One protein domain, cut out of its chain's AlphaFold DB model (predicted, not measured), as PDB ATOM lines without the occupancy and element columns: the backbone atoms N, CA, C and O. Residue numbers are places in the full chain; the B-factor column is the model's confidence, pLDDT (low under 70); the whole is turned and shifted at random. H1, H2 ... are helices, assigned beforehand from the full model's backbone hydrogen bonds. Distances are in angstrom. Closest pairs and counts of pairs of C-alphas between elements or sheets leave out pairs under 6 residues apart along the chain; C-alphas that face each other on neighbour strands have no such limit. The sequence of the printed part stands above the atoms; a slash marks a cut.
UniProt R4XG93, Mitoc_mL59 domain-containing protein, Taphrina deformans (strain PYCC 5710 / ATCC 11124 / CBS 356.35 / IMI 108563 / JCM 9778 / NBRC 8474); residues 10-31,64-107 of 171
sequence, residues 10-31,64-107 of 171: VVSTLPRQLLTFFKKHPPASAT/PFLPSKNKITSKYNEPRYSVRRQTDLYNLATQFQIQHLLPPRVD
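What this domain is: This is residues 10 to 31 and 64 to 107 of the 171 residues of the protein "Mitoc_mL59 domain-containing protein" of Taphrina deformans (strain PYCC 5710 / ATCC 11124 / CBS 356.35 / IMI 108563 / JCM 9778 / NBRC 8474) (UniProt R4XG93). Little regular structure is here: two helices, H2 and the shorter H1, touch nearly at right angles, and a long loop reaches away from them, its tip, residues 70 to 75, sticking out at one end of the longest axis. The printed part has 66 residues, with H1 then H2 and no named strand; the class is all helix, with only 22 residues in named elements. It is only just loose, close to compact, with a radius of gyration of the C-alphas of 13.2 A, and elongated, spanning 44 by 23 by 20 A.

How they stand to each other: Start at H2, residues 83 to 95; with residues 89 to 93 alone it touches H1, residues 16 to 24. Their closest C-alphas, of Leu 18 and Leu 89, are 6.3 A apart. Their lines are about perpendicular, at 73 degrees. In both helices every O i to N i+4 pair is within hydrogen-bond range. Look next at residues 68 to 69, paired antiparallel with residues 76 to 77.

Where its parts are: Find C-alpha 83 at (25.831, -51.396, -29.348); H2 runs 18.4 A to C-alpha 95. H1 runs 12.3 A from C-alpha 16 at (37.741, -37.557, -25.801).

The domain as a whole: The C-alphas farthest apart, of Val 10 and Thr 73, are 44.1 A apart. Residues 32 to 63 are not printed; C-alphas 31 and 64 are 15.6 A apart across the cut. Residues 28 to 31 have pLDDT under 70.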
ATOM      1  N   VAL A  10      42.595 -34.375 -13.675       85.31
ATOM      2  CA  VAL A  10      42.223 -35.788 -13.843       85.31
ATOM      3  C   VAL A  10      41.136 -35.938 -14.908       85.31
ATOM      4  O   VAL A  10      41.292 -36.733 -15.828       85.31
ATOM      5  N   VAL A  11      40.087 -35.113 -14.882       86.50
ATOM      6  CA  VAL A  11      39.039 -35.160 -15.916       86.50
ATOM      7  C   VAL A  11      39.608 -34.876 -17.310       86.50
ATOM      8  O   VAL A  11      39.212 -35.528 -18.271       86.50
ATOM      9  N   SER A  12      40.565 -33.957 -17.449       86.00
ATOM     10  CA  SER A  12      41.174 -33.651 -18.751       86.00
ATOM     11  C   SER A  12      41.996 -34.802 -19.351       86.00
ATOM     12  O   SER A  12      42.131 -34.864 -20.570       86.00
ATOM     13  N   THR A  13      42.478 -35.742 -18.529       92.12
ATOM     14  CA  THR A  13      43.186 -36.949 -19.001       92.12
ATOM     15  C   THR A  13      42.264 -38.025 -19.582       92.12
ATOM     16  O   THR A  13      42.737 -38.971 -20.210       92.12
ATOM     17  N   LEU A  14      40.943 -37.887 -19.413       91.38
ATOM     18  CA  LEU A  14      39.985 -38.855 -19.936       91.38
ATOM     19  C   LEU A  14      39.961 -38.857 -21.473       91.38
ATOM     20  O   LEU A  14      40.048 -37.803 -22.112       91.38
ATOM     21  N   PRO A  15      39.715 -40.021 -22.097       95.50
ATOM     22  CA  PRO A  15      39.522 -40.112 -23.533       95.50
ATOM     23  C   PRO A  15      38.431 -39.158 -24.029       95.50
ATOM     24  O   PRO A  15      37.335 -39.074 -23.464       95.50
ATOM     25  N   ARG A  16      38.680 -38.506 -25.172       95.06
ATOM     26  CA  ARG A  16      37.741 -37.557 -25.801       95.06
ATOM     27  C   ARG A  16      36.337 -38.145 -25.996       95.06
ATOM     28  O   ARG A  16      35.344 -37.424 -25.907       95.06
ATOM     29  N   GLN A  17      36.232 -39.448 -26.256       95.44
ATOM     30  CA  GLN A  17      34.947 -40.135 -26.408       95.44
ATOM     31  C   GLN A  17      34.111 -40.098 -25.120       95.44
ATOM     32  O   GLN A  17      32.930 -39.763 -25.169       95.44
ATOM     33  N   LEU A  18      34.731 -40.352 -23.965       94.38
ATOM     34  CA  LEU A  18      34.066 -40.271 -22.664       94.38
ATOM     35  C   LEU A  18      33.730 -38.824 -22.302       94.38
ATOM     36  O   LEU A  18      32.605 -38.537 -21.902       94.38
ATOM     37  N   LEU A  19      34.650 -37.887 -22.544       93.44
ATOM     38  CA  LEU A  19      34.401 -36.461 -22.310       93.44
ATOM     39  C   LEU A  19      33.223 -35.930 -23.133       93.44
ATOM     40  O   LEU A  19      32.350 -35.235 -22.616       93.44
ATOM     41  N   THR A  20      33.165 -36.274 -24.421       94.12
ATOM     42  CA  THR A  20      32.049 -35.872 -25.292       94.12
ATOM     43  C   THR A  20      30.734 -36.526 -24.884       94.12
ATOM     44  O   THR A  20      29.688 -35.879 -24.991       94.12
ATOM     45  N   PHE A  21      30.774 -37.770 -24.400       94.25
ATOM     46  CA  PHE A  21      29.609 -38.442 -23.842       94.25
ATOM     47  C   PHE A  21      29.099 -37.711 -22.596       94.25
ATOM     48  O   PHE A  21      27.951 -37.270 -22.601       94.25
ATOM     49  N   PHE A  22      29.945 -37.494 -21.584       90.75
ATOM     50  CA  PHE A  22      29.545 -36.843 -20.333       90.75
ATOM     51  C   PHE A  22      29.155 -35.374 -20.516       90.75
ATOM     52  O   PHE A  22      28.261 -34.891 -19.827       90.75
ATOM     53  N   LYS A  23      29.721 -34.670 -21.505       89.44
ATOM     54  CA  LYS A  23      29.259 -33.323 -21.884       89.44
ATOM     55  C   LYS A  23      27.803 -33.320 -22.368       89.44
ATOM     56  O   LYS A  23      27.079 -32.362 -22.126       89.44
ATOM     57  N   LYS A  24      27.380 -34.363 -23.092       90.00
ATOM     58  CA  LYS A  24      26.013 -34.494 -23.637       90.00
ATOM     59  C   LYS A  24      25.042 -35.153 -22.659       90.00
ATOM     60  O   LYS A  24      23.850 -34.863 -22.687       90.00
ATOM     61  N   HIS A  25      25.552 -36.066 -21.845       89.56
ATOM     62  CA  HIS A  25      24.813 -36.869 -20.884       89.56
ATOM     63  C   HIS A  25      25.513 -36.765 -19.527       89.56
ATOM     64  O   HIS A  25      26.219 -37.699 -19.135       89.56
ATOM     65  N   PRO A  26      25.373 -35.621 -18.832       86.19
ATOM     66  CA  PRO A  26      25.985 -35.448 -17.525       86.19
ATOM     67  C   PRO A  26      25.379 -36.463 -16.543       86.19
ATOM     68  O   PRO A  26      24.150 -36.588 -16.492       86.19
ATOM     69  N   PRO A  27      26.196 -37.203 -15.774       77.00
ATOM     70  CA  PRO A  27      25.680 -38.050 -14.710       77.00
ATOM     71  C   PRO A  27      25.179 -37.133 -13.590       77.00
ATOM     72  O   PRO A  27      25.948 -36.335 -13.062       77.00
ATOM     73  N   ALA A  28      23.890 -37.191 -13.240       63.84
ATOM     74  CA  ALA A  28      23.364 -36.334 -12.170       63.84
ATOM     75  C   ALA A  28      23.863 -36.793 -10.784       63.84
ATOM     76  O   ALA A  28      23.938 -35.998  -9.855       63.84
ATOM     77  N   SER A  29      24.215 -38.077 -10.663       59.78
ATOM     78  CA  SER A  29      24.936 -38.748  -9.571       59.78
ATOM     79  C   SER A  29      25.232 -40.185 -10.030       59.78
ATOM     80  O   SER A  29      24.620 -40.639 -10.998       59.78
ATOM     81  N   ALA A  30      26.097 -40.939  -9.342       54.69
ATOM     82  CA  ALA A  30      26.333 -42.364  -9.645       54.69
ATOM     83  C   ALA A  30      25.027 -43.197  -9.729       54.69
ATOM     84  O   ALA A  30      24.949 -44.187 -10.446       54.69
ATOM     85  N   THR A  31      23.963 -42.746  -9.057       52.25
ATOM     86  CA  THR A  31      22.648 -43.402  -8.984       52.25
ATOM     87  C   THR A  31      21.595 -42.838  -9.949       52.25
ATOM     88  O   THR A  31      20.462 -43.313  -9.956       52.25
ATOM     89  N   PRO A  64      20.437 -43.132 -23.064       92.31
ATOM     90  CA  PRO A  64      20.868 -43.057 -24.456       92.31
ATOM     91  C   PRO A  64      21.284 -44.415 -25.048       92.31
ATOM     92  O   PRO A  64      21.466 -44.508 -26.264       92.31
ATOM     93  N   PHE A  65      21.445 -45.451 -24.220       93.12
ATOM     94  CA  PHE A  65      21.833 -46.805 -24.625       93.12
ATOM     95  C   PHE A  65      20.648 -47.731 -24.894       93.12
ATOM     96  O   PHE A  65      20.822 -48.776 -25.523       93.12
ATOM     97  N   LEU A  66      19.447 -47.363 -24.448       91.81
ATOM     98  CA  LEU A  66      18.248 -48.170 -24.640       91.81
ATOM     99  C   LEU A  66      17.415 -47.642 -25.814       91.81
ATOM    100  O   LEU A  66      17.342 -46.425 -26.014       91.81
ATOM    101  N   PRO A  67      16.768 -48.531 -26.588       93.81
ATOM    102  CA  PRO A  67      15.807 -48.107 -27.595       93.81
ATOM    103  C   PRO A  67      14.622 -47.400 -26.928       93.81
ATOM    104  O   PRO A  67      14.180 -47.758 -25.833       93.81
ATOM    105  N   SER A  68      14.098 -46.379 -27.603       91.94
ATOM    106  CA  SER A  68      12.979 -45.573 -27.110       91.94
ATOM    107  C   SER A  68      11.712 -45.898 -27.883       91.94
ATOM    108  O   SER A  68      11.747 -45.964 -29.106       91.94
ATOM    109  N   LYS A  69      10.574 -46.082 -27.208       93.25
ATOM    110  CA  LYS A  69       9.289 -46.205 -27.906       93.25
ATOM    111  C   LYS A  69       8.732 -44.815 -28.203       93.25
ATOM    112  O   LYS A  69       8.548 -44.013 -27.286       93.25
ATOM    113  N   ASN A  70       8.443 -44.531 -29.469       92.88
ATOM    114  CA  ASN A  70       7.718 -43.326 -29.851       92.88
ATOM    115  C   ASN A  70       6.254 -43.459 -29.398       92.88
ATOM    116  O   ASN A  70       5.575 -44.410 -29.777       92.88
ATOM    117  N   LYS A  71       5.766 -42.514 -28.587       92.19
ATOM    118  CA  LYS A  71       4.408 -42.557 -28.018       92.19
ATOM    119  C   LYS A  71       3.307 -42.404 -29.069       92.19
ATOM    120  O   LYS A  71       2.236 -42.958 -28.881       92.19
ATOM    121  N   ILE A  72       3.577 -41.675 -30.152       95.50
ATOM    122  CA  ILE A  72       2.587 -41.381 -31.197       95.50
ATOM    123  C   ILE A  72       2.543 -42.544 -32.192       95.50
ATOM    124  O   ILE A  72       1.514 -43.175 -32.391       95.50
ATOM    125  N   THR A  73       3.691 -42.879 -32.782       95.12
ATOM    126  CA  THR A  73       3.777 -43.897 -33.843       95.12
ATOM    127  C   THR A  73       3.837 -45.330 -33.301       95.12
ATOM    128  O   THR A  73       3.789 -46.280 -34.073       95.12
ATOM    129  N   SER A  74       4.027 -45.521 -31.991       94.31
ATOM    130  CA  SER A  74       4.273 -46.819 -31.331       94.31
ATOM    131  C   SER A  74       5.489 -47.621 -31.821       94.31
ATOM    132  O   SER A  74       5.778 -48.683 -31.270       94.31
ATOM    133  N   LYS A  75       6.243 -47.110 -32.800       96.81
ATOM    134  CA  LYS A  75       7.500 -47.687 -33.289       96.81
ATOM    135  C   LYS A  75       8.637 -47.447 -32.296       96.81
ATOM    136  O   LYS A  75       8.657 -46.439 -31.586       96.81
ATOM    137  N   TYR A  76       9.593 -48.368 -32.265       95.50
ATOM    138  CA  TYR A  76      10.828 -48.195 -31.507       95.50
ATOM    139  C   TYR A  76      11.844 -47.427 -32.343       95.50
ATOM    140  O   TYR A  76      12.116 -47.790 -33.483       95.50
ATOM    141  N   ASN A  77      12.412 -46.382 -31.757       94.69
ATOM    142  CA  ASN A  77      13.595 -45.733 -32.283       94.69
ATOM    143  C   ASN A  77      14.829 -46.476 -31.778       94.69
ATOM    144  O   ASN A  77      14.874 -46.933 -30.627       94.69
ATOM    145  N   GLU A  78      15.851 -46.517 -32.621       94.44
ATOM    146  CA  GLU A  78      17.168 -47.021 -32.261       94.44
ATOM    147  C   GLU A  78      17.758 -46.261 -31.056       94.44
ATOM    148  O   GLU A  78      17.435 -45.086 -30.827       94.44
ATOM    149  N   PRO A  79      18.620 -46.911 -30.254       94.69
ATOM    150  CA  PRO A  79      19.348 -46.216 -29.201       94.69
ATOM    151  C   PRO A  79      20.244 -45.123 -29.801       94.69
ATOM    152  O   PRO A  79      20.788 -45.264 -30.895       94.69
ATOM    153  N   ARG A  80      20.464 -44.029 -29.061       93.94
ATOM    154  CA  ARG A  80      21.271 -42.889 -29.550       93.94
ATOM    155  C   ARG A  80      22.729 -43.265 -29.816       93.94
ATOM    156  O   ARG A  80      23.397 -42.636 -30.639       93.94
ATOM    157  N   TYR A  81      23.230 -44.258 -29.089       95.25
ATOM    158  CA  TYR A  81      24.526 -44.881 -29.327       95.25
ATOM    159  C   TYR A  81      24.294 -46.334 -29.721       95.25
ATOM    160  O   TYR A  81      23.586 -47.051 -29.021       95.25
ATOM    161  N   SER A  82      24.915 -46.776 -30.812       95.06
ATOM    162  CA  SER A  82      24.874 -48.173 -31.243       95.06
ATOM    163  C   SER A  82      25.606 -49.086 -30.259       95.06
ATOM    164  O   SER A  82      26.510 -48.646 -29.551       95.06
ATOM    165  N   VAL A  83      25.266 -50.377 -30.255       93.06
ATOM    166  CA  VAL A  83      25.831 -51.396 -29.348       93.06
ATOM    167  C   VAL A  83      27.367 -51.394 -29.343       93.06
ATOM    168  O   VAL A  83      27.991 -51.491 -28.286       93.06
ATOM    169  N   ARG A  84      27.996 -51.199 -30.509       94.56
ATOM    170  CA  ARG A  84      29.455 -51.053 -30.620       94.56
ATOM    171  C   ARG A  84      29.966 -49.841 -29.840       94.56
ATOM    172  O   ARG A  84      30.784 -50.005 -28.948       94.56
ATOM    173  N   ARG A  85      29.411 -48.650 -30.094       95.94
ATOM    174  CA  ARG A  85      29.803 -47.408 -29.401       95.94
ATOM    175  C   ARG A  85      29.547 -47.481 -27.898       95.94
ATOM    176  O   ARG A  85      30.312 -46.923 -27.124       95.94
ATOM    177  N   GLN A  86      28.476 -48.160 -27.487       94.75
ATOM    178  CA  GLN A  86      28.221 -48.442 -26.075       94.75
ATOM    179  C   GLN A  86      29.346 -49.296 -25.482       94.75
ATOM    180  O   GLN A  86      29.835 -48.982 -24.407       94.75
ATOM    181  N   THR A  87      29.776 -50.348 -26.188       93.88
ATOM    182  CA  THR A  87      30.889 -51.217 -25.770       93.88
ATOM    183  C   THR A  87      32.192 -50.435 -25.659       93.88
ATOM    184  O   THR A  87      32.863 -50.545 -24.642       93.88
ATOM    185  N   ASP A  88      32.510 -49.599 -26.647       95.75
ATOM    186  CA  ASP A  88      33.722 -48.775 -26.631       95.75
ATOM    187  C   ASP A  88      33.735 -47.831 -25.416       95.75
ATOM    188  O   ASP A  88      34.718 -47.777 -24.680       95.75
ATOM    189  N   LEU A  89      32.615 -47.145 -25.140       95.38
ATOM    190  CA  LEU A  89      32.477 -46.278 -23.962       95.38
ATOM    191  C   LEU A  89      32.610 -47.056 -22.649       95.38
ATOM    192  O   LEU A  89      33.276 -46.578 -21.736       95.38
ATOM    193  N   TYR A  90      31.994 -48.235 -22.554       93.75
ATOM    194  CA  TYR A  90      32.087 -49.084 -21.367       93.75
ATOM    195  C   TYR A  90      33.510 -49.587 -21.143       93.75
ATOM    196  O   TYR A  90      34.027 -49.416 -20.051       93.75
ATOM    197  N   ASN A  91      34.173 -50.116 -22.173       94.31
ATOM    198  CA  ASN A  91      35.548 -50.601 -22.076       94.31
ATOM    199  C   ASN A  91      36.500 -49.491 -21.617       94.31
ATOM    200  O   ASN A  91      37.301 -49.706 -20.710       94.31
ATOM    201  N   LEU A  92      36.376 -48.289 -22.195       95.69
ATOM    202  CA  LEU A  92      37.143 -47.128 -21.746       95.69
ATOM    203  C   LEU A  92      36.801 -46.783 -20.290       95.69
ATOM    204  O   LEU A  92      37.690 -46.622 -19.467       95.69
ATOM    205  N   ALA A  93      35.523 -46.706 -19.925       93.56
ATOM    206  CA  ALA A  93      35.138 -46.361 -18.560       93.56
ATOM    207  C   ALA A  93      35.581 -47.400 -17.520       93.56
ATOM    208  O   ALA A  93      35.913 -47.014 -16.403       93.56
ATOM    209  N   THR A  94      35.625 -48.687 -17.874       93.06
ATOM    210  CA  THR A  94      36.164 -49.759 -17.029       93.06
ATOM    211  C   THR A  94      37.667 -49.578 -16.809       93.06
ATOM    212  O   THR A  94      38.119 -49.693 -15.674       93.06
ATOM    213  N   GLN A  95      38.436 -49.212 -17.844       94.00
ATOM    214  CA  GLN A  95      39.871 -48.909 -17.710       94.00
ATOM    215  C   GLN A  95      40.133 -47.756 -16.731       94.00
ATOM    216  O   GLN A  95      41.058 -47.826 -15.929       94.00
ATOM    217  N   PHE A  96      39.290 -46.721 -16.763       92.44
ATOM    218  CA  PHE A  96      39.372 -45.567 -15.861       92.44
ATOM    219  C   PHE A  96      38.539 -45.729 -14.573       92.44
ATOM    220  O   PHE A  96      38.395 -44.767 -13.827       92.44
ATOM    221  N   GLN A  97      37.964 -46.911 -14.309       90.56
ATOM    222  CA  GLN A  97      37.136 -47.227 -13.128       90.56
ATOM    223  C   GLN A  97      35.916 -46.304 -12.893       90.56
ATOM    224  O   GLN A  97      35.350 -46.242 -11.803       90.56
ATOM    225  N   ILE A  98      35.437 -45.629 -13.936       90.62
ATOM    226  CA  ILE A  98      34.286 -44.708 -13.900       90.62
ATOM    227  C   ILE A  98      33.024 -45.304 -14.533       90.62
ATOM    228  O   ILE A  98      32.092 -44.590 -14.903       90.62
ATOM    229  N   GLN A  99      32.981 -46.628 -14.677       89.50
ATOM    230  CA  GLN A  99      31.867 -47.349 -15.294       89.50
ATOM    231  C   GLN A  99      30.521 -47.074 -14.606       89.50
ATOM    232  O   GLN A  99      29.508 -46.927 -15.281       89.50
ATOM    233  N   HIS A 100      30.520 -46.915 -13.282       86.88
ATOM    234  CA  HIS A 100      29.333 -46.613 -12.477       86.88
ATOM    235  C   HIS A 100      28.664 -45.264 -12.822       86.88
ATOM    236  O   HIS A 100      27.513 -45.040 -12.462       86.88
ATOM    237  N   LEU A 101      29.359 -44.356 -13.520       88.88
ATOM    238  CA  LEU A 101      28.792 -43.082 -13.981       88.88
ATOM    239  C   LEU A 101      28.008 -43.218 -15.295       88.88
ATOM    240  O   LEU A 101      27.243 -42.318 -15.662       88.88
ATOM    241  N   LEU A 102      28.207 -44.314 -16.035       90.06
ATOM    242  CA  LEU A 102      27.511 -44.567 -17.292       90.06
ATOM    243  C   LEU A 102      26.075 -45.064 -17.047       90.06
ATOM    244  O   LEU A 102      25.805 -45.760 -16.069       90.06
ATOM    245  N   PRO A 103      25.139 -44.773 -17.968       89.69
ATOM    246  CA  PRO A 103      23.821 -45.392 -17.951       89.69
ATOM    247  C   PRO A 103      23.909 -46.918 -18.088       89.69
ATOM    248  O   PRO A 103      24.748 -47.399 -18.855       89.69
ATOM    249  N   PRO A 104      23.009 -47.695 -17.458       87.00
ATOM    250  CA  PRO A 104      23.003 -49.148 -17.571       87.00
ATOM    251  C   PRO A 104      22.700 -49.585 -19.008       87.00
ATOM    252  O   PRO A 104      21.864 -48.997 -19.696       87.00
ATOM    253  N   ARG A 105      23.366 -50.642 -19.473       88.06
ATOM    254  CA  ARG A 105      23.150 -51.245 -20.797       88.06
ATOM    255  C   ARG A 105      22.336 -52.539 -20.687       88.06
ATOM    256  O   ARG A 105      22.380 -53.209 -19.662       88.06
ATOM    257  N   VAL A 106      21.641 -52.929 -21.762       79.75
ATOM    258  CA  VAL A 106      20.907 -54.213 -21.860       79.75
ATOM    259  C   VAL A 106      21.794 -55.413 -21.502       79.75
ATOM    260  O   VAL A 106      21.384 -56.295 -20.753       79.75
ATOM    261  N   ASP A 107      23.029 -55.407 -22.000       73.62
ATOM    262  CA  ASP A 107      24.006 -56.481 -21.808       73.62
ATOM    263  C   ASP A 107      24.795 -56.361 -20.502       73.62
ATOM    264  O   ASP A 107      25.750 -57.110 -20.299       73.62
TER     265      ASP A 107